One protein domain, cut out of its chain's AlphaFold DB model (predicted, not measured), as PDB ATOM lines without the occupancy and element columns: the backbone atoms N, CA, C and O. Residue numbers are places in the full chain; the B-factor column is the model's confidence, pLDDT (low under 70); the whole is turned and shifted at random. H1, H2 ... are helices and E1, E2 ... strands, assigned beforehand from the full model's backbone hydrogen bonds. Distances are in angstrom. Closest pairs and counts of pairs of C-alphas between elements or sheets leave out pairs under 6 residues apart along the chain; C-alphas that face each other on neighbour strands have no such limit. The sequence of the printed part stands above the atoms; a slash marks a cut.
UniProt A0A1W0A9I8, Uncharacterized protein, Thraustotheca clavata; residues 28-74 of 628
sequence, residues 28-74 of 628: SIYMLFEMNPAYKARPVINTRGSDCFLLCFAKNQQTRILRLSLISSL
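What this domain is: This is residues 28 to 74 of the 628 residues of an uncharacterized protein of Thraustotheca clavata (UniProt A0A1W0A9I8). The model is a long two-stranded hairpin, E1 and E2, with a loose head at one end of it; the head holds H1, the winding link of residues 36 to 46, the short helix H2 and the last printed residues, 69 to 74. H1 and H2 do not come together in this head, and the hairpin makes much of the long axis. The printed part has 47 residues, with two named helices and two named strands in the order H1, H2, E1, E2; the sheet has the order E1, E2 and is antiparallel. The class is mixed, helices and strands. The whole is loose, with a radius of gyration of the C-alphas of 13.6 A, and the C-alphas span 43 by 18 by 14 A, a rod.

Where its parts are: Find C-alpha 28 at (73.873, 45.060, 11.539); from there H1 runs over residues 28 to 35, 10.4 A from first to last C-alpha. Go on through residues 36 to 46, where residues 37 to 39 are a short helical run without a name. At residues 47 to 50 you reach H2, 5.6 A long. E1 takes residues 52 to 58 and is 19.6 A long, starting with C-alpha 52 at (75.434, 34.205, 1.737). E2 runs back over residues 61 to 68, 20.6 A long, and ends with C-alpha 68 at (72.688, 37.643, 4.333).

How they stand to each other: Look first at E1 and E2, neighbour strands that form a hairpin; they are antiparallel, with 156 degrees between their N-to-C directions. The C-alphas of Phe 53 and Arg 67 face each other at 4.6 A. Look at N 54 and O 66, 2.8 A apart, and at N 58 and O 61, 3.0 A apart; both pairs are within hydrogen-bond range. A tight link, residue 51, joins H2 to E1, while H2 and E2 are apart. H1 is apart from E1, from E2 and from H2. In H1 every O i to N i+4 pair is within hydrogen-bond range; H2 is too short for such a pair, and its one O i to N i+3 pair is within range.

The domain as a whole: The two C-alphas farthest apart are those of Ala 38 and Lys 59, at 42.6 A, while those of Ser 28 and Leu 74, the first and last printed, are 11.8 A apart. The printed part has no cut. The link from H1 to H2 is long, with 11 residues; the links from H2 to E1 and from E1 to E2 are tight. In the B-factor column the mean pLDDT of the printed part is 71.1, and 21 residues are under 70, among them residues 43 to 49 and residues 60 to 62.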
ATOM      1  N   SER A  28      74.648  44.896  10.296       64.69
ATOM      2  CA  SER A  28      73.873  45.060  11.539       64.69
ATOM      3  C   SER A  28      74.069  43.929  12.555       64.69
ATOM      4  O   SER A  28      74.230  44.203  13.738       64.69
ATOM      5  N   ILE A  29      74.123  42.670  12.112       68.25
ATOM      6  CA  ILE A  29      74.255  41.520  13.022       68.25
ATOM      7  C   ILE A  29      75.663  41.403  13.622       68.25
ATOM      8  O   ILE A  29      75.820  41.078  14.793       68.25
ATOM      9  N   TYR A  30      76.695  41.729  12.841       75.06
ATOM     10  CA  TYR A  30      78.083  41.674  13.297       75.06
ATOM     11  C   TYR A  30      78.443  42.871  14.168       75.06
ATOM     12  O   TYR A  30      79.166  42.684  15.137       75.06
ATOM     13  N   MET A  31      77.871  44.051  13.905       72.88
ATOM     14  CA  MET A  31      77.916  45.156  14.866       72.88
ATOM     15  C   MET A  31      77.259  44.757  16.189       72.88
ATOM     16  O   MET A  31      77.797  45.078  17.239       72.88
ATOM     17  N   LEU A  32      76.153  44.001  16.161       71.62
ATOM     18  CA  LEU A  32      75.531  43.472  17.380       71.62
ATOM     19  C   LEU A  32      76.478  42.526  18.140       71.62
ATOM     20  O   LEU A  32      76.594  42.609  19.360       71.62
ATOM     21  N   PHE A  33      77.186  41.655  17.416       79.94
ATOM     22  CA  PHE A  33      78.177  40.738  17.988       79.94
ATOM     23  C   PHE A  33      79.435  41.439  18.510       79.94
ATOM     24  O   PHE A  33      80.036  40.956  19.467       79.94
ATOM     25  N   GLU A  34      79.845  42.540  17.882       76.62
ATOM     26  CA  GLU A  34      80.956  43.387  18.330       76.62
ATOM     27  C   GLU A  34      80.550  44.240  19.541       76.62
ATOM     28  O   GLU A  34      81.347  44.405  20.458       76.62
ATOM     29  N   MET A  35      79.298  44.709  19.598       74.38
ATOM     30  CA  MET A  35      78.754  45.440  20.747       74.38
ATOM     31  C   MET A  35      78.565  44.547  21.974       74.38
ATOM     32  O   MET A  35      78.791  44.994  23.097       74.38
ATOM     33  N   ASN A  36      78.131  43.298  21.787       74.38
ATOM     34  CA  ASN A  36      78.018  42.338  22.876       74.38
ATOM     35  C   ASN A  36      78.154  40.888  22.359       74.38
ATOM     36  O   ASN A  36      77.232  40.364  21.722       74.38
ATOM     37  N   PRO A  37      79.266  40.196  22.679       79.38
ATOM     38  CA  PRO A  37      79.500  38.814  22.262       79.38
ATOM     39  C   PRO A  37      78.437  37.821  22.747       79.38
ATOM     40  O   PRO A  37      78.303  36.757  22.146       79.38
ATOM     41  N   ALA A  38      77.668  38.159  23.790       73.50
ATOM     42  CA  ALA A  38      76.592  37.318  24.318       73.50
ATOM     43  C   ALA A  38      75.440  37.104  23.324       73.50
ATOM     44  O   ALA A  38      74.684  36.152  23.472       73.50
ATOM     45  N   TYR A  39      75.321  37.944  22.291       76.44
ATOM     46  CA  TYR A  39      74.344  37.729  21.226       76.44
ATOM     47  C   TYR A  39      74.755  36.628  20.240       76.44
ATOM     48  O   TYR A  39      73.942  36.236  19.405       76.44
ATOM     49  N   LYS A  40      75.989  36.107  20.299       79.75
ATOM     50  CA  LYS A  40      76.400  34.958  19.483       79.75
ATOM     51  C   LYS A  40      75.859  33.669  20.100       79.75
ATOM     52  O   LYS A  40      76.265  33.300  21.194       79.75
ATOM     53  N   ALA A  41      75.081  32.902  19.336       77.88
ATOM     54  CA  ALA A  41      74.658  31.546  19.719       77.88
ATOM     55  C   ALA A  41      75.841  30.601  19.989       77.88
ATOM     56  O   ALA A  41      75.712  29.609  20.703       77.88
ATOM     57  N   ARG A  42      77.003  30.889  19.387       78.25
ATOM     58  CA  ARG A  42      78.255  30.147  19.573       78.25
ATOM     59  C   ARG A  42      79.427  31.131  19.638       78.25
ATOM     60  O   ARG A  42      80.022  31.421  18.601       78.25
ATOM     61  N   PRO A  43      79.771  31.673  20.818       67.75
ATOM     62  CA  PRO A  43      80.718  32.787  20.928       67.75
ATOM     63  C   PRO A  43      82.153  32.450  20.489       67.75
ATOM     64  O   PRO A  43      82.891  33.355  20.108       67.75
ATOM     65  N   VAL A  44      82.520  31.164  20.481       67.00
ATOM     66  CA  VAL A  44      83.881  30.667  20.195       67.00
ATOM     67  C   VAL A  44      84.126  30.395  18.699       67.00
ATOM     68  O   VAL A  44      85.269  30.280  18.273       67.00
ATOM     69  N   ILE A  45      83.079  30.316  17.868       64.25
ATOM     70  CA  ILE A  45      83.206  29.952  16.446       64.25
ATOM     71  C   ILE A  45      83.006  31.195  15.573       64.25
ATOM     72  O   ILE A  45      82.015  31.913  15.708       64.25
ATOM     73  N   ASN A  46      83.934  31.450  14.645       61.59
ATOM     74  CA  ASN A  46      83.796  32.533  13.675       61.59
ATOM     75  C   ASN A  46      82.741  32.168  12.617       61.59
ATOM     76  O   ASN A  46      83.003  31.399  11.696       61.59
ATOM     77  N   THR A  47      81.542  32.733  12.738       63.47
ATOM     78  CA  THR A  47      80.416  32.464  11.829       63.47
ATOM     79  C   THR A  47      80.479  33.246  10.512       63.47
ATOM     80  O   THR A  47      79.639  33.020   9.642       63.47
ATOM     81  N   ARG A  48      81.492  34.107  10.302       67.00
ATOM     82  CA  ARG A  48      81.618  34.935   9.083       67.00
ATOM     83  C   ARG A  48      81.686  34.115   7.788       67.00
ATOM     84  O   ARG A  48      81.288  34.627   6.749       67.00
ATOM     85  N   GLY A  49      82.163  32.868   7.849       63.56
ATOM     86  CA  GLY A  49      82.241  31.963   6.693       63.56
ATOM     87  C   GLY A  49      80.910  31.328   6.277       63.56
ATOM     88  O   GLY A  49      80.873  30.615   5.283       63.56
ATOM     89  N   SER A  50      79.825  31.568   7.022       70.12
ATOM     90  CA  SER A  50      78.496  30.996   6.745       70.12
ATOM     91  C   SER A  50      77.513  31.981   6.104       70.12
ATOM     92  O   SER A  50      76.336  31.661   5.943       70.12
ATOM     93  N   ASP A  51      77.978  33.181   5.755       76.06
ATOM     94  CA  ASP A  51      77.129  34.193   5.134       76.06
ATOM     95  C   ASP A  51      76.953  33.948   3.638       76.06
ATOM     96  O   ASP A  51      77.899  33.627   2.920       76.06
ATOM     97  N   CYS A  52      75.739  34.192   3.158       67.44
ATOM     98  CA  CYS A  52      75.434  34.205   1.737       67.44
ATOM     99  C   CYS A  52      75.482  35.643   1.217       67.44
ATOM    100  O   CYS A  52      74.998  36.567   1.872       67.44
ATOM    101  N   PHE A  53      76.017  35.846   0.017       74.94
ATOM    102  CA  PHE A  53      76.024  37.149  -0.643       74.94
ATOM    103  C   PHE A  53      75.067  37.117  -1.829       74.94
ATOM    104  O   PHE A  53      75.194  36.280  -2.719       74.94
ATOM    105  N   LEU A  54      74.100  38.025  -1.836       63.38
ATOM    106  CA  LEU A  54      73.204  38.248  -2.958       63.38
ATOM    107  C   LEU A  54      73.757  39.413  -3.786       63.38
ATOM    108  O   LEU A  54      73.840  40.547  -3.307       63.38
ATOM    109  N   LEU A  55      74.151  39.121  -5.023       70.44
ATOM    110  CA  LEU A  55      74.618  40.113  -5.984       70.44
ATOM    111  C   LEU A  55      73.430  40.553  -6.843       70.44
ATOM    112  O   LEU A  55      72.846  39.748  -7.567       70.44
ATOM    113  N   CYS A  56      73.048  41.823  -6.749       68.06
ATOM    114  CA  CYS A  56      71.988  42.395  -7.567       68.06
ATOM    115  C   CYS A  56      72.593  43.118  -8.772       68.06
ATOM    116  O   CYS A  56      73.406  44.036  -8.621       68.06
ATOM    117  N   PHE A  57      72.137  42.738  -9.962       74.12
ATOM    118  CA  PHE A  57      72.523  43.348 -11.229       74.12
ATOM    119  C   PHE A  57      71.330  44.096 -11.820       74.12
ATOM    120  O   PHE A  57      70.210  43.590 -11.814       74.12
ATOM    121  N   ALA A  58      71.568  45.296 -12.342       69.88
ATOM    122  CA  ALA A  58      70.601  46.011 -13.166       69.88
ATOM    123  C   ALA A  58      71.309  46.446 -14.451       69.88
ATOM    124  O   ALA A  58      72.395  47.016 -14.390       69.88
ATOM    125  N   LYS A  59      70.712  46.145 -15.611       77.00
ATOM    126  CA  LYS A  59      71.295  46.417 -16.940       77.00
ATOM    127  C   LYS A  59      72.738  45.891 -17.100       77.00
ATOM    128  O   LYS A  59      73.614  46.617 -17.549       77.00
ATOM    129  N   ASN A  60      72.991  44.642 -16.697       67.31
ATOM    130  CA  ASN A  60      74.314  43.990 -16.726       67.31
ATOM    131  C   ASN A  60      75.435  44.670 -15.919       67.31
ATOM    132  O   ASN A  60      76.576  44.218 -15.972       67.31
ATOM    133  N   GLN A  61      75.133  45.685 -15.109       59.16
ATOM    134  CA  GLN A  61      76.075  46.232 -14.137       59.16
ATOM    135  C   GLN A  61      75.668  45.823 -12.721       59.16
ATOM    136  O   GLN A  61      74.488  45.839 -12.353       59.16
ATOM    137  N   GLN A  62      76.654  45.415 -11.920       69.62
ATOM    138  CA  GLN A  62      76.443  45.064 -10.521       69.62
ATOM    139  C   GLN A  62      76.118  46.336  -9.742       69.62
ATOM    140  O   GLN A  62      76.969  47.204  -9.575       69.62
ATOM    141  N   THR A  63      74.885  46.459  -9.262       72.06
ATOM    142  CA  THR A  63      74.433  47.684  -8.589       72.06
ATOM    143  C   THR A  63      74.502  47.570  -7.074       72.06
ATOM    144  O   THR A  63      74.737  48.577  -6.406       72.06
ATOM    145  N   ARG A  64      74.293  46.372  -6.503       73.25
ATOM    146  CA  ARG A  64      74.269  46.168  -5.043       73.25
ATOM    147  C   ARG A  64      74.753  44.780  -4.629       73.25
ATOM    148  O   ARG A  64      74.482  43.796  -5.307       73.25
ATOM    149  N   ILE A  65      75.405  44.713  -3.468       68.94
ATOM    150  CA  ILE A  65      75.742  43.467  -2.768       68.94
ATOM    151  C   ILE A  65      75.005  43.470  -1.430       68.94
ATOM    152  O   ILE A  65      75.204  44.367  -0.609       68.94
ATOM    153  N   LEU A  66      74.164  42.467  -1.212       69.00
ATOM    154  CA  LEU A  66      73.455  42.232   0.042       69.00
ATOM    155  C   LEU A  66      74.083  41.028   0.741       69.00
ATOM    156  O   LEU A  66      74.090  39.924   0.204       69.00
ATOM    157  N   ARG A  67      74.615  41.237   1.945       74.50
ATOM    158  CA  ARG A  67      75.123  40.150   2.789       74.50
ATOM    159  C   ARG A  67      73.993  39.636   3.671       74.50
ATOM    160  O   ARG A  67      73.381  40.410   4.401       74.50
ATOM    161  N   LEU A  68      73.731  38.340   3.600       69.62
ATOM    162  CA  LEU A  68      72.688  37.643   4.333       69.62
ATOM    163  C   LEU A  68      73.334  36.698   5.348       69.62
ATOM    164  O   LEU A  68      74.087  35.800   4.976       69.62
ATOM    165  N   SER A  69      73.012  36.892   6.623       76.69
ATOM    166  CA  SER A  69      73.518  36.069   7.724       76.69
ATOM    167  C   SER A  69      72.409  35.206   8.307       76.69
ATOM    168  O   SER A  69      71.261  35.639   8.433       76.69
ATOM    169  N   LEU A  70      72.752  33.976   8.686       73.06
ATOM    170  CA  LEU A  70      71.814  33.033   9.292       73.06
ATOM    171  C   LEU A  70      71.374  33.509  10.682       73.06
ATOM    172  O   LEU A  70      72.205  33.739  11.562       73.06
ATOM    173  N   ILE A  71      70.059  33.576  10.909       73.25
ATOM    174  CA  ILE A  71      69.486  34.013  12.192       73.25
ATOM    175  C   ILE A  71      69.782  33.031  13.333       73.25
ATOM    176  O   ILE A  71      69.824  33.423  14.490       73.25
ATOM    177  N   SER A  72      70.058  31.764  13.016       70.12
ATOM    178  CA  SER A  72      70.499  30.753  13.985       70.12
ATOM    179  C   SER A  72      71.859  31.067  14.618       70.12
ATOM    180  O   SER A  72      72.235  30.430  15.598       70.12
ATOM    181  N   SER A  73      72.596  32.041  14.077       69.44
ATOM    182  CA  SER A  73      73.833  32.559  14.670       69.44
ATOM    183  C   SER A  73      73.576  33.495  15.859       69.44
ATOM    184  O   SER A  73      74.507  33.762  16.617       69.44
ATOM    185  N   LEU A  74      72.344  34.000  16.017       68.44
ATOM    186  CA  LEU A  74      71.921  34.853  17.129       68.44
ATOM    187  C   LEU A  74      71.377  34.010  18.284       68.44
ATOM    188  O   LEU A  74      70.460  33.210  18.096       68.44
TER     189      LEU A  74